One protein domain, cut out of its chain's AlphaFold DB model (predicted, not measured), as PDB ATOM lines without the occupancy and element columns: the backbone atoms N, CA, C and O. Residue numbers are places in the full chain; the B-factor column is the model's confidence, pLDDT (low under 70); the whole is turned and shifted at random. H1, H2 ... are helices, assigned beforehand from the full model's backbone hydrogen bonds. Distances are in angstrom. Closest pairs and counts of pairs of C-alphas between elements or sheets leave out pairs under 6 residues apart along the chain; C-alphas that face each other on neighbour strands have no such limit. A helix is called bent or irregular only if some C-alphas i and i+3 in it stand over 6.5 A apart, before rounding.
ATOM      1  N   PHE A  25       6.046  -0.905 -47.463       83.12
ATOM      2  CA  PHE A  25       6.593  -2.064 -46.744       83.12
ATOM      3  C   PHE A  25       7.273  -1.710 -45.414       83.12
ATOM      4  O   PHE A  25       7.995  -2.526 -44.849       83.12
ATOM      5  N   LYS A  26       7.078  -0.491 -44.884       85.75
ATOM      6  CA  LYS A  26       7.790  -0.019 -43.680       85.75
ATOM      7  C   LYS A  26       7.605  -0.945 -42.469       85.75
ATOM      8  O   LYS A  26       8.559  -1.164 -41.727       85.75
ATOM      9  N   LYS A  27       6.385  -1.450 -42.251       87.81
ATOM     10  CA  LYS A  27       6.061  -2.316 -41.103       87.81
ATOM     11  C   LYS A  27       6.658  -3.710 -41.280       87.81
ATOM     12  O   LYS A  27       7.287  -4.221 -40.364       87.81
ATOM     13  N   GLU A  28       6.507  -4.279 -42.471       89.25
ATOM     14  CA  GLU A  28       7.055  -5.581 -42.842       89.25
ATOM     15  C   GLU A  28       8.583  -5.579 -42.745       89.25
ATOM     16  O   GLU A  28       9.155  -6.461 -42.120       89.25
ATOM     17  N   ALA A  29       9.247  -4.544 -43.270       87.38
ATOM     18  CA  ALA A  29      10.697  -4.392 -43.183       87.38
ATOM     19  C   ALA A  29      11.191  -4.289 -41.731       87.38
ATOM     20  O   ALA A  29      12.209  -4.882 -41.382       87.38
ATOM     21  N   LEU A  30      10.465  -3.568 -40.869       90.44
ATOM     22  CA  LEU A  30      10.789  -3.496 -39.444       90.44
ATOM     23  C   LEU A  30      10.662  -4.870 -38.773       90.44
ATOM     24  O   LEU A  30      11.536  -5.243 -37.992       90.44
ATOM     25  N   PHE A  31       9.625  -5.636 -39.111       91.56
ATOM     26  CA  PHE A  31       9.471  -6.997 -38.609       91.56
ATOM     27  C   PHE A  31      10.577  -7.932 -39.112       91.56
ATOM     28  O   PHE A  31      11.167  -8.643 -38.308       91.56
ATOM     29  N   PHE A  32      10.919  -7.906 -40.404       90.19
ATOM     30  CA  PHE A  32      12.016  -8.723 -40.933       90.19
ATOM     31  C   PHE A  32      13.350  -8.390 -40.259       90.19
ATOM     32  O   PHE A  32      14.108  -9.297 -39.935       90.19
ATOM     33  N   ASN A  33      13.613  -7.114 -39.969       92.38
ATOM     34  CA  ASN A  33      14.794  -6.726 -39.199       92.38
ATOM     35  C   ASN A  33      14.765  -7.313 -37.781       92.38
ATOM     36  O   ASN A  33      15.776  -7.833 -37.319       92.38
ATOM     37  N   PHE A  34      13.617  -7.263 -37.101       93.62
ATOM     38  CA  PHE A  34      13.455  -7.870 -35.780       93.62
ATOM     39  C   PHE A  34      13.646  -9.392 -35.817       93.62
ATOM     40  O   PHE A  34      14.349  -9.940 -34.973       93.62
ATOM     41  N   PHE A  35      13.099 -10.063 -36.831       93.19
ATOM     42  CA  PHE A  35      13.285 -11.494 -37.054       93.19
ATOM     43  C   PHE A  35      14.761 -11.857 -37.276       93.19
ATOM     44  O   PHE A  35      15.259 -12.799 -36.666       93.19
ATOM     45  N   ILE A  36      15.492 -11.076 -38.080       91.50
ATOM     46  CA  ILE A  36      16.937 -11.270 -38.278       91.50
ATOM     47  C   ILE A  36      17.684 -11.120 -36.949       91.50
ATOM     48  O   ILE A  36      18.514 -11.963 -36.621       91.50
ATOM     49  N   VAL A  37      17.379 -10.080 -36.166       93.44
ATOM     50  CA  VAL A  37      17.993  -9.874 -34.845       93.44
ATOM     51  C   VAL A  37      17.697 -11.048 -33.915       93.44
ATOM     52  O   VAL A  37      18.607 -11.510 -33.232       93.44
ATOM     53  N   TYR A  38      16.466 -11.562 -33.915       92.44
ATOM     54  CA  TYR A  38      16.082 -12.745 -33.148       92.44
ATOM     55  C   TYR A  38      16.928 -13.968 -33.530       92.44
ATOM     56  O   TYR A  38      17.609 -14.515 -32.666       92.44
ATOM     57  N   ILE A  39      16.971 -14.336 -34.815       90.62
ATOM     58  CA  ILE A  39      17.729 -15.501 -35.298       90.62
ATOM     59  C   ILE A  39      19.223 -15.370 -34.986       90.62
ATOM     60  O   ILE A  39      19.842 -16.312 -34.495       90.62
ATOM     61  N   VAL A  40      19.808 -14.192 -35.217       90.00
ATOM     62  CA  VAL A  40      21.224 -13.935 -34.912       90.00
ATOM     63  C   VAL A  40      21.490 -14.001 -33.406       90.00
ATOM     64  O   VAL A  40      22.524 -14.520 -32.995       90.00
ATOM     65  N   SER A  41      20.564 -13.524 -32.572       89.25
ATOM     66  CA  SER A  41      20.707 -13.588 -31.112       89.25
ATOM     67  C   SER A  41      20.659 -15.028 -30.608       89.25
ATOM     68  O   SER A  41      21.524 -15.415 -29.828       89.25
ATOM     69  N   VAL A  42      19.703 -15.830 -31.090       88.56
ATOM     70  CA  VAL A  42      19.607 -17.263 -30.759       88.56
ATOM     71  C   VAL A  42      20.874 -18.002 -31.201       88.56
ATOM     72  O   VAL A  42      21.422 -18.784 -30.428       88.56
ATOM     73  N   PHE A  43      21.394 -17.687 -32.391       87.75
ATOM     74  CA  PHE A  43      22.637 -18.256 -32.916       87.75
ATOM     75  C   PHE A  43      23.876 -17.908 -32.071       87.75
ATOM     76  O   PHE A  43      24.636 -18.797 -31.693       87.75
ATOM     77  N   ILE A  44      24.099 -16.621 -31.769       88.31
ATOM     78  CA  ILE A  44      25.299 -16.155 -31.047       88.31
ATOM     79  C   ILE A  44      25.288 -16.636 -29.597       88.31
ATOM     80  O   ILE A  44      26.312 -17.087 -29.086       88.31
ATOM     81  N   LEU A  45      24.140 -16.520 -28.930       87.25
ATOM     82  CA  LEU A  45      24.009 -16.834 -27.510       87.25
ATOM     83  C   LEU A  45      23.809 -18.333 -27.249       87.25
ATOM     84  O   LEU A  45      23.830 -18.726 -26.085       87.25
ATOM     85  N   ARG A  46      23.638 -19.151 -28.303       81.88
ATOM     86  CA  ARG A  46      23.405 -20.606 -28.228       81.88
ATOM     87  C   ARG A  46      22.347 -20.951 -27.185       81.88
ATOM     88  O   ARG A  46      22.585 -21.699 -26.238       81.88
ATOM     89  N   LEU A  47      21.207 -20.280 -27.293       78.19
ATOM     90  CA  LEU A  47      20.174 -20.406 -26.283       78.19
ATOM     91  C   LEU A  47      19.390 -21.707 -26.498       78.19
ATOM     92  O   LEU A  47      18.582 -21.802 -27.418       78.19
ATOM     93  N   ASP A  48      19.588 -22.664 -25.596       75.44
ATOM     94  CA  ASP A  48      18.992 -24.006 -25.672       75.44
ATOM     95  C   ASP A  48      17.931 -24.233 -24.579       75.44
ATOM     96  O   ASP A  48      17.819 -25.302 -23.981       75.44
ATOM     97  N   THR A  49      17.148 -23.198 -24.260       82.81
ATOM     98  CA  THR A  49      16.065 -23.308 -23.269       82.81
ATOM     99  C   THR A  49      14.740 -23.704 -23.927       82.81
ATOM    100  O   THR A  49      14.381 -23.076 -24.920       82.81
ATOM    101  N   PRO A  50      13.926 -24.594 -23.326       82.06
ATOM    102  CA  PRO A  50      12.643 -25.037 -23.897       82.06
ATOM    103  C   PRO A  50      11.629 -23.903 -24.102       82.06
ATOM    104  O   PRO A  50      10.762 -23.980 -24.965       82.06
ATOM    105  N   ILE A  51      11.758 -22.803 -23.354       86.31
ATOM    106  CA  ILE A  51      10.939 -21.594 -23.534       86.31
ATOM    107  C   ILE A  51      11.105 -21.010 -24.949       86.31
ATOM    108  O   ILE A  51      10.161 -20.440 -25.496       86.31
ATOM    109  N   LEU A  52      12.280 -21.176 -25.562       86.94
ATOM    110  CA  LEU A  52      12.549 -20.659 -26.902       86.94
ATOM    111  C   LEU A  52      11.792 -21.393 -27.989       86.94
ATOM    112  O   LEU A  52      11.486 -20.767 -28.993       86.94
ATOM    113  N   GLU A  53      11.415 -22.651 -27.780       87.75
ATOM    114  CA  GLU A  53      10.581 -23.377 -28.734       87.75
ATOM    115  C   GLU A  53       9.229 -22.671 -28.927       87.75
ATOM    116  O   GLU A  53       8.792 -22.403 -30.046       87.75
ATOM    117  N   TYR A  54       8.598 -22.259 -27.823       90.12
ATOM    118  CA  TYR A  54       7.334 -21.518 -27.853       90.12
ATOM    119  C   TYR A  54       7.485 -20.116 -28.452       90.12
ATOM    120  O   TYR A  54       6.589 -19.632 -29.158       90.12
ATOM    121  N   ILE A  55       8.616 -19.454 -28.188       91.44
ATOM    122  CA  ILE A  55       8.946 -18.166 -28.809       91.44
ATOM    123  C   ILE A  55       9.129 -18.351 -30.320       91.44
ATOM    124  O   ILE A  55       8.605 -17.547 -31.090       91.44
ATOM    125  N   ASP A  56       9.785 -19.425 -30.756       92.06
ATOM    126  CA  ASP A  56      10.027 -19.725 -32.166       92.06
ATOM    127  C   ASP A  56       8.730 -20.031 -32.928       92.06
ATOM    128  O   ASP A  56       8.500 -19.511 -34.027       92.06
ATOM    129  N   TYR A  57       7.803 -20.773 -32.315       92.44
ATOM    130  CA  TYR A  57       6.461 -20.962 -32.870       92.44
ATOM    131  C   TYR A  57       5.690 -19.645 -32.965       92.44
ATOM    132  O   TYR A  57       5.079 -19.356 -33.998       92.44
ATOM    133  N   SER A  58       5.764 -18.802 -31.933       92.62
ATOM    134  CA  SER A  58       5.133 -17.478 -31.947       92.62
ATOM    135  C   SER A  58       5.702 -16.605 -33.071       92.62
ATOM    136  O   SER A  58       4.947 -16.005 -33.839       92.62
ATOM    137  N   MET A  59       7.029 -16.596 -33.235       94.06
ATOM    138  CA  MET A  59       7.715 -15.920 -34.339       94.06
ATOM    139  C   MET A  59       7.258 -16.439 -35.698       94.06
ATOM    140  O   MET A  59       7.019 -15.641 -36.601       94.06
ATOM    141  N   SER A  60       7.073 -17.749 -35.841       93.12
ATOM    142  CA  SER A  60       6.622 -18.376 -37.089       93.12
ATOM    143  C   SER A  60       5.214 -17.947 -37.486       93.12
ATOM    144  O   SER A  60       4.965 -17.634 -38.650       93.12
ATOM    145  N   ILE A  61       4.296 -17.869 -36.520       93.81
ATOM    146  CA  ILE A  61       2.927 -17.393 -36.758       93.81
ATOM    147  C   ILE A  61       2.952 -15.937 -37.236       93.81
ATOM    148  O   ILE A  61       2.305 -15.594 -38.228       93.81
ATOM    149  N   ILE A  62       3.729 -15.076 -36.571       93.50
ATOM    150  CA  ILE A  62       3.832 -13.665 -36.962       93.50
ATOM    151  C   ILE A  62       4.503 -13.535 -38.336       93.50
ATOM    152  O   ILE A  62       4.031 -12.770 -39.181       93.50
ATOM    153  N   LEU A  63       5.556 -14.316 -38.596       93.81
ATOM    154  CA  LEU A  63       6.250 -14.356 -39.880       93.81
ATOM    155  C   LEU A  63       5.287 -14.713 -41.016       93.81
ATOM    156  O   LEU A  63       5.267 -14.023 -42.034       93.81
ATOM    157  N   LEU A  64       4.433 -15.718 -40.813       93.44
ATOM    158  CA  LEU A  64       3.422 -16.122 -41.786       93.44
ATOM    159  C   LEU A  64       2.442 -14.979 -42.101       93.44
ATOM    160  O   LEU A  64       2.191 -14.679 -43.270       93.44
ATOM    161  N   ILE A  65       1.931 -14.288 -41.076       93.00
ATOM    162  CA  ILE A  65       1.025 -13.137 -41.244       93.00
ATOM    163  C   ILE A  65       1.706 -12.020 -42.048       93.00
ATOM    164  O   ILE A  65       1.116 -11.445 -42.969       93.00
ATOM    165  N   ILE A  66       2.968 -11.723 -41.730       92.12
ATOM    166  CA  ILE A  66       3.754 -10.694 -42.418       92.12
ATOM    167  C   ILE A  66       4.028 -11.081 -43.872       92.12
ATOM    168  O   ILE A  66       3.949 -10.224 -44.757       92.12
ATOM    169  N   MET A  67       4.281 -12.357 -44.156       90.12
ATOM    170  CA  MET A  67       4.451 -12.858 -45.520       90.12
ATOM    171  C   MET A  67       3.172 -12.716 -46.347       90.12
ATOM    172  O   MET A  67       3.241 -12.207 -47.465       90.12
ATOM    173  N   PHE A  68       2.005 -13.056 -45.792       90.38
ATOM    174  CA  PHE A  68       0.720 -12.822 -46.462       90.38
ATOM    175  C   PHE A  68       0.465 -11.331 -46.723       90.38
ATOM    176  O   PHE A  68       0.082 -10.956 -47.834       90.38
ATOM    177  N   SER A  69       0.728 -10.462 -45.738       89.94
ATOM    178  CA  SER A  69       0.634  -9.003 -45.918       89.94
ATOM    179  C   SER A  69       1.545  -8.520 -47.051       89.94
ATOM    180  O   SER A  69       1.120  -7.767 -47.932       89.94
ATOM    181  N   THR A  70       2.789  -9.005 -47.068       88.38
ATOM    182  CA  THR A  70       3.788  -8.662 -48.084       88.38
ATOM    183  C   THR A  70       3.335  -9.114 -49.470       88.38
ATOM    184  O   THR A  70       3.336  -8.307 -50.398       88.38
ATOM    185  N   ALA A  71       2.877 -10.359 -49.614       86.88
ATOM    186  CA  ALA A  71       2.382 -10.902 -50.876       86.88
ATOM    187  C   ALA A  71       1.194 -10.093 -51.425       86.88
ATOM    188  O   ALA A  71       1.187  -9.716 -52.599       86.88
ATOM    189  N   ASN A  72       0.230  -9.740 -50.567       86.31
ATOM    190  CA  ASN A  72      -0.921  -8.920 -50.950       86.31
ATOM    191  C   ASN A  72      -0.506  -7.517 -51.417       86.31
ATOM    192  O   ASN A  72      -0.997  -7.023 -52.434       86.31
ATOM    193  N   LYS A  73       0.432  -6.877 -50.710       87.19
ATOM    194  CA  LYS A  73       0.971  -5.564 -51.094       87.19
ATOM    195  C   LYS A  73       1.735  -5.620 -52.415       87.19
ATOM    196  O   LYS A  73       1.500  -4.768 -53.270       87.19
ATOM    197  N   ILE A  74       2.582  -6.633 -52.609       83.44
ATOM    198  CA  ILE A  74       3.300  -6.859 -53.872       83.44
ATOM    199  C   ILE A  74       2.303  -7.041 -55.018       83.44
ATOM    200  O   ILE A  74       2.447  -6.393 -56.050       83.44
ATOM    201  N   SER A  75       1.269  -7.866 -54.836       80.75
ATOM    202  CA  SER A  75       0.231  -8.086 -55.849       80.75
ATOM    203  C   SER A  75      -0.477  -6.780 -56.237       80.75
ATOM    204  O   SER A  75      -0.600  -6.453 -57.423       80.75
ATOM    205  N   ASN A  76      -0.857  -5.974 -55.242       80.81
ATOM    206  CA  ASN A  76      -1.498  -4.680 -55.467       80.81
ATOM    207  C   ASN A  76      -0.580  -3.696 -56.208       80.81
ATOM    208  O   ASN A  76      -1.002  -3.119 -57.214       80.81
ATOM    209  N   GLU A  77       0.674  -3.531 -55.777       78.06
ATOM    210  CA  GLU A  77       1.634  -2.649 -56.457       78.06
ATOM    211  C   GLU A  77       1.950  -3.133 -57.877       78.06
ATOM    212  O   GLU A  77       1.970  -2.337 -58.819       78.06
ATOM    213  N   PHE A  78       2.110  -4.444 -58.070       73.62
ATOM    214  CA  PHE A  78       2.348  -5.032 -59.384       73.62
ATOM    215  C   PHE A  78       1.174  -4.780 -60.337       73.62
ATOM    216  O   PHE A  78       1.379  -4.470 -61.513       73.62
ATOM    217  N   SER A  79      -0.063  -4.843 -59.837       72.25
ATOM    218  CA  SER A  79      -1.255  -4.528 -60.628       72.25
ATOM    219  C   SER A  79      -1.275  -3.067 -61.105       72.25
ATOM    220  O   SER A  79      -1.639  -2.798 -62.256       72.25
ATOM    221  N   LEU A  80      -0.834  -2.126 -60.260       70.12
ATOM    222  CA  LEU A  80      -0.749  -0.700 -60.580       70.12
ATOM    223  C   LEU A  80       0.359  -0.428 -61.600       70.12
ATOM    224  O   LEU A  80       0.112   0.237 -62.608       70.12
ATOM    225  N   LEU A  81       1.543  -1.010 -61.389       67.31
ATOM    226  CA  LEU A  81       2.657  -0.924 -62.333       67.31
ATOM    227  C   LEU A  81       2.253  -1.481 -63.701       67.31
ATOM    228  O   LEU A  81       2.429  -0.809 -64.715       67.31
ATOM    229  N   LYS A  82       1.622  -2.661 -63.745       65.81
ATOM    230  CA  LYS A  82       1.151  -3.283 -64.992       65.81
ATOM    231  C   LYS A  82       0.173  -2.387 -65.761       65.81
ATOM    232  O   LYS A  82       0.259  -2.314 -66.986       65.81
ATOM    233  N   LYS A  83      -0.739  -1.691 -65.069       63.81
ATOM    234  CA  LYS A  83      -1.667  -0.725 -65.691       63.81
ATOM    235  C   LYS A  83      -0.935   0.497 -66.259       63.81
ATOM    236  O   LYS A  83      -1.288   0.939 -67.350       63.81
ATOM    237  N   GLY A  84       0.079   1.006 -65.556       59.09
ATOM    238  CA  GLY A  84       0.924   2.111 -66.022       59.09
ATOM    239  C   GLY A  84       1.745   1.744 -67.261       59.09
ATOM    240  O   GLY A  84       1.679   2.438 -68.269       59.09
ATOM    241  N   PHE A  85       2.431   0.596 -67.231       59.84
ATOM    242  CA  PHE A  85       3.247   0.115 -68.351       59.84
ATOM    243  C   PHE A  85       2.419  -0.198 -69.606       59.84
ATOM    244  O   PHE A  85       2.830   0.159 -70.706       59.84
ATOM    245  N   LYS A  86       1.223  -0.793 -69.463       58.12
ATOM    246  CA  LYS A  86       0.348  -1.109 -70.611       58.12
ATOM    247  C   LYS A  86      -0.140   0.144 -71.358       58.12
ATOM    248  O   LYS A  86      -0.439   0.050 -72.543       58.12
ATOM    249  N   LYS A  87      -0.229   1.299 -70.683       57.00
ATOM    250  CA  LYS A  87      -0.598   2.585 -71.302       57.00
ATOM    251  C   LYS A  87       0.545   3.229 -72.094       57.00
ATOM    252  O   LYS A  87       0.263   3.977 -73.020       57.00
ATOM    253  N   GLU A  88       1.799   2.964 -71.729       49.62
ATOM    254  CA  GLU A  88       2.985   3.614 -72.317       49.62
ATOM    255  C   GLU A  88       3.684   2.758 -73.384       49.62
ATOM    256  O   GLU A  88       4.272   3.297 -74.316       49.62
ATOM    257  N   TYR A  89       3.591   1.430 -73.276       49.66
ATOM    258  CA  TYR A  89       4.269   0.481 -74.154       49.66
ATOM    259  C   TYR A  89       3.258  -0.488 -74.783       49.66
ATOM    260  O   TYR A  89       3.190  -1.668 -74.443       49.66
ATOM    261  N   SER A  90       2.442  -0.000 -75.724       50.50
ATOM    262  CA  SER A  90       1.581  -0.869 -76.551       50.50
ATOM    263  C   SER A  90       2.361  -1.644 -77.628       50.50
ATOM    264  O   SER A  90       1.768  -2.420 -78.374       50.50
ATOM    265  N   HIS A  91       3.680  -1.442 -77.719       49.25
ATOM    266  CA  HIS A  91       4.557  -1.983 -78.762       49.25
ATOM    267  C   HIS A  91       5.811  -2.679 -78.211       49.25
ATOM    268  O   HIS A  91       6.879  -2.600 -78.815       49.25
ATOM    269  N   ASP A  92       5.714  -3.386 -77.085       52.34
ATOM    270  CA  ASP A  92       6.863  -4.151 -76.594       52.34
ATOM    271  C   ASP A  92       6.930  -5.548 -77.217       52.34
ATOM    272  O   ASP A  92       6.075  -6.413 -77.009       52.34
ATOM    273  N   LYS A  93       8.000  -5.751 -77.995       57.06
ATOM    274  CA  LYS A  93       8.474  -7.057 -78.462       57.06
ATOM    275  C   LYS A  93       8.610  -8.008 -77.271       57.06
ATOM    276  O   LYS A  93       9.086  -7.621 -76.203       57.06
ATOM    277  N   LYS A  94       8.219  -9.269 -77.473       59.62
ATOM    278  CA  LYS A  94       8.336 -10.328 -76.465       59.62
ATOM    279  C   LYS A  94       9.782 -10.414 -75.947       59.62
ATOM    280  O   LYS A  94      10.714 -10.278 -76.744       59.62
ATOM    281  N   PRO A  95       9.989 -10.607 -74.631       60.31
ATOM    282  CA  PRO A  95      11.329 -10.718 -74.071       60.31
ATOM    283  C   PRO A  95      12.049 -11.908 -74.711       60.31
ATOM    284  O   PRO A  95      11.579 -13.041 -74.619       60.31
ATOM    285  N   ASN A  96      13.181 -11.632 -75.361       71.69
ATOM    286  CA  ASN A  96      14.003 -12.646 -76.017       71.69
ATOM    287  C   ASN A  96      14.516 -13.671 -74.985       71.69
ATOM    288  O   ASN A  96      14.742 -13.332 -73.821       71.69
ATOM    289  N   PHE A  97      14.741 -14.913 -75.409       78.44
ATOM    290  CA  PHE A  97      15.214 -16.020 -74.574       78.44
ATOM    291  C   PHE A  97      16.466 -15.663 -73.749       78.44
ATOM    292  O   PHE A  97      16.521 -15.929 -72.548       78.44
ATOM    293  N   PHE A  98      17.416 -14.934 -74.344       78.81
ATOM    294  CA  PHE A  98      18.604 -14.421 -73.648       78.81
ATOM    295  C   PHE A  98      18.275 -13.526 -72.445       78.81
ATOM    296  O   PHE A  98      18.931 -13.612 -71.410       78.81
ATOM    297  N   TYR A  99      17.237 -12.694 -72.550       81.12
ATOM    298  CA  TYR A  99      16.799 -11.837 -71.447       81.12
ATOM    299  C   TYR A  99      16.164 -12.655 -70.315       81.12
ATOM    300  O   TYR A  99      16.384 -12.350 -69.141       81.12
ATOM    301  N   LYS A 100      15.421 -13.723 -70.645       81.62
ATOM    302  CA  LYS A 100      14.873 -14.661 -69.649       81.62
ATOM    303  C   LYS A 100      16.000 -15.345 -68.864       81.62
ATOM    304  O   LYS A 100      15.954 -15.342 -67.636       81.62
ATOM    305  N   ILE A 101      17.037 -15.837 -69.551       85.75
ATOM    306  CA  ILE A 101      18.213 -16.464 -68.916       85.75
ATOM    307  C   ILE A 101      18.971 -15.470 -68.036       85.75
ATOM    308  O   ILE A 101      19.296 -15.788 -66.896       85.75
ATOM    309  N   PHE A 102      19.234 -14.261 -68.535       86.50
ATOM    310  CA  PHE A 102      19.939 -13.238 -67.760       86.50
ATOM    311  C   PHE A 102      19.154 -12.813 -66.509       86.50
ATOM    312  O   PHE A 102      19.723 -12.615 -65.441       86.50
ATOM    313  N   THR A 103      17.828 -12.709 -66.617       86.00
ATOM    314  CA  THR A 103      16.971 -12.423 -65.458       86.00
ATOM    315  C   THR A 103      17.029 -13.567 -64.448       86.00
ATOM    316  O   THR A 103      17.182 -13.323 -63.253       86.00
ATOM    317  N   LEU A 104      16.951 -14.815 -64.920       88.94
ATOM    318  CA  LEU A 104      17.047 -15.994 -64.066       88.94
ATOM    319  C   LEU A 104      18.382 -16.033 -63.314       88.94
ATOM    320  O   LEU A 104      18.365 -16.208 -62.102       88.94
ATOM    321  N   SER A 105      19.512 -15.812 -63.995       89.31
ATOM    322  CA  SER A 105      20.836 -15.873 -63.364       89.31
ATOM    323  C   SER A 105      20.997 -14.851 -62.238       89.31
ATOM    324  O   SER A 105      21.514 -15.192 -61.175       89.31
ATOM    325  N   ILE A 106      20.484 -13.629 -62.415       90.69
ATOM    326  CA  ILE A 106      20.472 -12.610 -61.355       90.69
ATOM    327  C   ILE A 106      19.658 -13.088 -60.150       90.69
ATOM    328  O   ILE A 106      20.118 -12.973 -59.013       90.69
ATOM    329  N   ILE A 107      18.462 -13.636 -60.379       89.69
ATOM    330  CA  ILE A 107      17.600 -14.121 -59.293       89.69
ATOM    331  C   ILE A 107      18.261 -15.314 -58.585       89.69
ATOM    332  O   ILE A 107      18.239 -15.369 -57.358       89.69
ATOM    333  N   THR A 108      18.900 -16.235 -59.316       90.94
ATOM    334  CA  THR A 108      19.638 -17.362 -58.723       90.94
ATOM    335  C   THR A 108      20.776 -16.876 -57.827       90.94
ATOM    336  O   THR A 108      20.914 -17.357 -56.706       90.94
ATOM    337  N   ILE A 109      21.564 -15.891 -58.272       92.88
ATOM    338  CA  ILE A 109      22.658 -15.323 -57.467       92.88
ATOM    339  C   ILE A 109      22.112 -14.685 -56.184       92.88
ATOM    340  O   ILE A 109      22.654 -14.919 -55.104       92.88
ATOM    341  N   LEU A 110      21.019 -13.919 -56.279       89.56
ATOM    342  CA  LEU A 110      20.361 -13.321 -55.113       89.56
ATOM    343  C   LEU A 110      19.856 -14.385 -54.133       89.56
ATOM    344  O   LEU A 110      20.046 -14.238 -52.927       89.56
ATOM    345  N   LEU A 111      19.254 -15.464 -54.640       91.56
ATOM    346  CA  LEU A 111      18.794 -16.576 -53.812       91.56
ATOM    347  C   LEU A 111      19.955 -17.212 -53.050       91.56
ATOM    348  O   LEU A 111      19.836 -17.430 -51.847       91.56
ATOM    349  N   ILE A 112      21.067 -17.497 -53.730       91.50
ATOM    350  CA  ILE A 112      22.259 -18.094 -53.115       91.50
ATOM    351  C   ILE A 112      22.804 -17.175 -52.019       91.50
ATOM    352  O   ILE A 112      23.036 -17.624 -50.897       91.50
ATOM    353  N   LEU A 113      22.952 -15.882 -52.322       90.75
ATOM    354  CA  LEU A 113      23.501 -14.892 -51.396       90.75
ATOM    355  C   LEU A 113      22.660 -14.755 -50.121       90.75
ATOM    356  O   LEU A 113      23.213 -14.607 -49.035       90.75
ATOM    357  N   VAL A 114      21.334 -14.840 -50.245       87.50
ATOM    358  CA  VAL A 114      20.427 -14.830 -49.093       87.50
ATOM    359  C   VAL A 114      20.430 -16.177 -48.370       87.50
ATOM    360  O   VAL A 114      20.445 -16.200 -47.147       87.50
ATOM    361  N   SER A 115      20.433 -17.300 -49.089       89.19
ATOM    362  CA  SER A 115      20.225 -18.626 -48.488       89.19
ATOM    363  C   SER A 115      21.440 -19.141 -47.717       89.19
ATOM    364  O   SER A 115      21.252 -19.798 -46.698       89.19
ATOM    365  N   ILE A 116      22.674 -18.851 -48.158       91.75
ATOM    366  CA  ILE A 116      23.899 -19.380 -47.524       91.75
ATOM    367  C   ILE A 116      23.981 -19.031 -46.023       91.75
ATOM    368  O   ILE A 116      24.127 -19.961 -45.227       91.75
ATOM    369  N   PRO A 117      23.855 -17.756 -45.593       89.88
ATOM    370  CA  PRO A 117      23.917 -17.409 -44.173       89.88
ATOM    371  C   PRO A 117      22.853 -18.124 -43.337       89.88
ATOM    372  O   PRO A 117      23.143 -18.617 -42.252       89.88
ATOM    373  N   PHE A 118      21.627 -18.222 -43.850       89.56
ATOM    374  CA  PHE A 118      20.525 -18.853 -43.129       89.56
ATOM    375  C   PHE A 118      20.667 -20.374 -43.052       89.56
ATOM    376  O   PHE A 118      20.390 -20.937 -42.002       89.56
ATOM    377  N   LEU A 119      21.151 -21.040 -44.106       90.56
ATOM    378  CA  LEU A 119      21.465 -22.474 -44.068       90.56
ATOM    379  C   LEU A 119      22.611 -22.782 -43.099       90.56
ATOM    380  O   LEU A 119      22.591 -23.807 -42.426       90.56
ATOM    381  N   TYR A 120      23.601 -21.892 -43.008       90.56
ATOM    382  CA  TYR A 120      24.676 -22.025 -42.029       90.56
ATOM    383  C   TYR A 120      24.144 -21.926 -40.594       90.56
ATOM    384  O   TYR A 120      24.431 -22.793 -39.771       90.56
ATOM    385  N   ILE A 121      23.316 -20.914 -40.314       88.81
ATOM    386  CA  ILE A 121      22.681 -20.731 -39.003       88.81
ATOM    387  C   ILE A 121      21.768 -21.918 -38.655       88.81
ATOM    388  O   ILE A 121      21.786 -22.388 -37.519       88.81
ATOM    389  N   LEU A 122      21.014 -22.429 -39.633       89.19
ATOM    390  CA  LEU A 122      20.092 -23.555 -39.474       89.19
ATOM    391  C   LEU A 122      20.772 -24.791 -38.876       89.19
ATOM    392  O   LEU A 122      20.204 -25.458 -38.024       89.19
ATOM    393  N   ASN A 123      22.014 -25.066 -39.272       86.50
ATOM    394  CA  ASN A 123      22.760 -26.226 -38.786       86.50
ATOM    395  C   ASN A 123      23.248 -26.090 -37.334       86.50
ATOM    396  O   ASN A 123      23.885 -27.009 -36.816       86.50
ATOM    397  N   HIS A 124      23.064 -24.931 -36.704       84.88
ATOM    398  CA  HIS A 124      23.669 -24.587 -35.415       84.88
ATOM    399  C   HIS A 124      22.652 -24.093 -34.380       84.88
ATOM    400  O   HIS A 124      23.033 -23.849 -33.239       84.88
ATOM    401  N   ILE A 125      21.378 -23.957 -34.754       85.31
ATOM    402  CA  ILE A 125      20.288 -23.627 -33.836       85.31
ATOM    403  C   ILE A 125      19.453 -24.887 -33.586       85.31
ATOM    404  O   ILE A 125      19.135 -25.615 -34.521       85.31
ATOM    405  N   HIS A 126      19.070 -25.126 -32.330       80.25
ATOM    406  CA  HIS A 126      18.196 -26.242 -31.967       80.25
ATOM    407  C   HIS A 126      16.717 -25.984 -32.317       80.25
ATOM    408  O   HIS A 126      16.050 -26.849 -32.880       80.25
ATOM    409  N   TYR A 127      16.219 -24.777 -32.031       82.81
ATOM    410  CA  TYR A 127      14.853 -24.342 -32.338       82.81
ATOM    411  C   TYR A 127      14.822 -23.512 -33.622       82.81
ATOM    412  O   TYR A 127      15.108 -22.317 -33.615       82.81
ATOM    413  N   ASP A 128      14.518 -24.167 -34.738       88.44
ATOM    414  CA  ASP A 128      14.745 -23.624 -36.076       88.44
ATOM    415  C   ASP A 128      13.491 -23.579 -36.965       88.44
ATOM    416  O   ASP A 128      13.585 -23.367 -38.179       88.44
ATOM    417  N   PHE A 129      12.308 -23.777 -36.387       90.94
ATOM    418  CA  PHE A 129      11.060 -23.878 -37.134       90.94
ATOM    419  C   PHE A 129      10.745 -22.579 -37.887       90.94
ATOM    420  O   PHE A 129      10.415 -22.616 -39.077       90.94
ATOM    421  N   SER A 130      10.933 -21.425 -37.244       92.56
ATOM    422  CA  SER A 130      10.731 -20.114 -37.875       92.56
ATOM    423  C   SER A 130      11.699 -19.861 -39.031       92.56
ATOM    424  O   SER A 130      11.318 -19.301 -40.065       92.56
ATOM    425  N   LEU A 131      12.938 -20.338 -38.904       91.50
ATOM    426  CA  LEU A 131      13.971 -20.232 -39.925       91.50
ATOM    427  C   LEU A 131      13.705 -21.171 -41.110       91.50
ATOM    428  O   LEU A 131      13.834 -20.760 -42.266       91.50
ATOM    429  N   LYS A 132      13.265 -22.406 -40.842       93.44
ATOM    430  CA  LYS A 132      12.793 -23.354 -41.864       93.44
ATOM    431  C   LYS A 132      11.609 -22.786 -42.635       93.44
ATOM    432  O   LYS A 132      11.604 -22.828 -43.865       93.44
ATOM    433  N   LEU A 133      10.628 -22.221 -41.930       93.44
ATOM    434  CA  LEU A 133       9.480 -21.562 -42.548       93.44
ATOM    435  C   LEU A 133       9.939 -20.411 -43.450       93.44
ATOM    436  O   LEU A 133       9.527 -20.340 -44.607       93.44
ATOM    437  N   PHE A 134      10.848 -19.565 -42.954       91.69
ATOM    438  CA  PHE A 134      11.420 -18.460 -43.717       91.69
ATOM    439  C   PHE A 134      12.064 -18.910 -45.033       91.69
ATOM    440  O   PHE A 134      11.725 -18.398 -46.105       91.69
ATOM    441  N   LEU A 135      12.953 -19.903 -44.964       91.38
ATOM    442  CA  LEU A 135      13.640 -20.456 -46.130       91.38
ATOM    443  C   LEU A 135      12.666 -21.098 -47.120       91.38
ATOM    444  O   LEU A 135      12.762 -20.848 -48.323       91.38
ATOM    445  N   ASN A 136      11.686 -21.858 -46.630       91.56
ATOM    446  CA  ASN A 136      10.669 -22.479 -47.476       91.56
ATOM    447  C   ASN A 136       9.855 -21.439 -48.250       91.56
ATOM    448  O   ASN A 136       9.593 -21.622 -49.440       91.56
ATOM    449  N   THR A 137       9.491 -20.317 -47.624       90.06
ATOM    450  CA  THR A 137       8.772 -19.244 -48.323       90.06
ATOM    451  C   THR A 137       9.629 -18.569 -49.391       90.06
ATOM    452  O   THR A 137       9.125 -18.278 -50.481       90.06
ATOM    453  N   ILE A 138      10.921 -18.348 -49.125       89.31
ATOM    454  CA  ILE A 138      11.850 -17.807 -50.127       89.31
ATOM    455  C   ILE A 138      11.963 -18.765 -51.317       89.31
ATOM    456  O   ILE A 138      11.808 -18.335 -52.461       89.31
ATOM    457  N   MET A 139      12.166 -20.059 -51.060       89.62
ATOM    458  CA  MET A 139      12.276 -21.080 -52.107       89.62
ATOM    459  C   MET A 139      10.990 -21.192 -52.931       89.62
ATOM    460  O   MET A 139      11.041 -21.208 -54.159       89.62
ATOM    461  N   SER A 140       9.827 -21.187 -52.276       89.81
ATOM    462  CA  SER A 140       8.525 -21.187 -52.952       89.81
ATOM    463  C   SER A 140       8.350 -19.956 -53.850       89.81
ATOM    464  O   SER A 140       7.980 -20.081 -55.019       89.81
ATOM    465  N   SER A 141       8.705 -18.770 -53.345       87.81
ATOM    466  CA  SER A 141       8.654 -17.519 -54.114       87.81
ATOM    467  C   SER A 141       9.605 -17.549 -55.314       87.81
ATOM    468  O   SER A 141       9.254 -17.085 -56.398       87.81
ATOM    469  N   TYR A 142      10.794 -18.129 -55.150       89.00
ATOM    470  CA  TYR A 142      11.764 -18.302 -56.226       89.00
ATOM    471  C   TYR A 142      11.246 -19.230 -57.331       89.00
ATOM    472  O   TYR A 142      11.281 -18.862 -58.506       89.00
ATOM    473  N   ILE A 143      10.692 -20.392 -56.969       88.88
ATOM    474  CA  ILE A 143      10.075 -21.322 -57.928       88.88
ATOM    475  C   ILE A 143       8.935 -20.625 -58.680       88.88
ATOM    476  O   ILE A 143       8.859 -20.704 -59.906       88.88
ATOM    477  N   TYR A 144       8.088 -19.883 -57.967       87.00
ATOM    478  CA  TYR A 144       7.008 -19.111 -58.576       87.00
ATOM    479  C   TYR A 144       7.521 -18.082 -59.599       87.00
ATOM    480  O   TYR A 144       6.956 -17.950 -60.688       87.00
ATOM    481  N   LEU A 145       8.628 -17.391 -59.303       85.12
ATOM    482  CA  LEU A 145       9.260 -16.459 -60.241       85.12
ATOM    483  C   LEU A 145       9.800 -17.162 -61.491       85.12
ATOM    484  O   LEU A 145       9.615 -16.640 -62.592       85.12
ATOM    485  N   ILE A 146      10.412 -18.344 -61.350       85.69
ATOM    486  CA  ILE A 146      10.850 -19.157 -62.496       85.69
ATOM    487  C   ILE A 146       9.658 -19.452 -63.402       85.69
ATOM    488  O   ILE A 146       9.711 -19.166 -64.600       85.69
ATOM    489  N   VAL A 147       8.565 -19.963 -62.828       86.88
ATOM    490  CA  VAL A 147       7.341 -20.268 -63.578       86.88
ATOM    491  C   VAL A 147       6.865 -19.022 -64.325       86.88
ATOM    492  O   VAL A 147       6.696 -19.073 -65.535       86.88
ATOM    493  N   ILE A 148       6.768 -17.856 -63.680       82.44
ATOM    494  CA  ILE A 148       6.348 -16.616 -64.363       82.44
ATOM    495  C   ILE A 148       7.254 -16.241 -65.546       82.44
ATOM    496  O   ILE A 148       6.754 -15.781 -66.579       82.44
ATOM    497  N   ILE A 149       8.574 -16.384 -65.404       82.06
ATOM    498  CA  ILE A 149       9.543 -16.008 -66.446       82.06
ATOM    499  C   ILE A 149       9.369 -16.884 -67.695       82.06
ATOM    500  O   ILE A 149       9.423 -16.369 -68.819       82.06
ATOM    501  N   PHE A 150       9.125 -18.183 -67.511       80.25
ATOM    502  CA  PHE A 150       9.017 -19.144 -68.611       80.25
ATOM    503  C   PHE A 150       7.585 -19.346 -69.126       80.25
ATOM    504  O   PHE A 150       7.420 -19.584 -70.318       80.25
ATOM    505  N   SER A 151       6.554 -19.168 -68.298       74.56
ATOM    506  CA  SER A 151       5.145 -19.385 -68.664       74.56
ATOM    507  C   SER A 151       4.513 -18.264 -69.496       74.56
ATOM    508  O   SER A 151       3.381 -18.424 -69.947       74.56
ATOM    509  N   LYS A 152       5.184 -17.124 -69.726       57.72
ATOM    510  CA  LYS A 152       4.684 -16.134 -70.699       57.72
ATOM    511  C   LYS A 152       4.875 -16.674 -72.130       57.72
ATOM    512  O   LYS A 152       6.036 -16.848 -72.518       57.72
ATOM    513  N   PRO A 153       3.784 -16.892 -72.897       45.12
ATOM    514  CA  PRO A 153       3.853 -17.499 -74.222       45.12
ATOM    515  C   PRO A 153       4.615 -16.622 -75.224       45.12
ATOM    516  O   PRO A 153       4.547 -15.385 -75.173       45.12
ATOM    517  N   GLU A 154       5.352 -17.307 -76.100       47.47
ATOM    518  CA  GLU A 154       6.000 -16.782 -77.310       47.47
ATOM    519  C   GLU A 154       5.031 -16.220 -78.331       47.47
ATOM    520  O   GLU A 154       3.790 -16.320 -78.169       47.47
TER     521      GLU A 154
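This is residues 25 to 154 of the 154 residues of an uncharacterized protein of Photorhabdus bodei (UniProt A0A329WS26). What shape do these coordinates make? Two helical hairpins, H1 with H2 and H3 with H4, make a loose rod: H3 and H4 run side by side, while the long H2 meets H4 with its residues 56 to 63 alone and then splays away, its residues 75 to 88 standing free. H1 slants from H2, which it touches with residues 28 to 35, toward the last residues of H3. What is it built of? The printed part has 130 residues with four named helices, in the order H1, H2, H3, H4, and no named strand, an all helix domain. It is loose, with a radius of gyration of the C-alphas of 18.5 A, and spans 60 by 27 by 19 A.

How does the first hairpin stand? H1, residues 26 to 45, touches H2, residues 51 to 88, opposite ways at a shallow tilt of 34.8 degrees, only just short of steep. Their closest C-alphas, those of Glu 28 and Ile 66, are 6.1 A apart. How does the second hairpin join it? H4, residues 129 to 151, touches H2 with residues 129 to 134 alone, the same way at a shallow tilt of 21 degrees; their closest C-alphas, those of Ser 60 and Ser 130, are 4.5 A apart. H3, residues 97 to 122, touches H4 opposite ways at a shallow tilt of 6 degrees, with Lys 100 and Ile 149 the closest C-alphas at 6.4 A. H2 and H3 are apart. Where does H1 come near this hairpin? H1 and H3 are close but not clearly touching, with the closest C-alphas, those of Phe 43 and Ile 121, 6.6 A apart. What do the backbones show? In H1 and H4 every O i to N i+4 pair is within hydrogen-bond range; in H2 it is 32 of 34 and in H3 20 of 22.

Where do the helices run? H1 begins at C-alpha 26, (7.790, -0.019, -43.680), and is 28.4 A long; H2 measures 55.5 A from first to last C-alpha. H3 is 36.2 A long and H4 32.4 A, ending at C-alpha 151, (5.145, -19.385, -68.664). Is any helix uneven? H3 has a kink of 31 degrees near residue 116 and is irregular, only just: C-alphas 114 and 117 are 6.6 A apart.

How far does it reach? The two C-alphas farthest apart, those of Thr 49 and His 91, are 60.6 A apart. How is it linked? The printed part has no cut; the link H1 to H2 is tight, and H2 to H3 and H3 to H4 are short. Where is confidence low? The model's pLDDT is under 70 at residues 81 to 95 and 152 to 154.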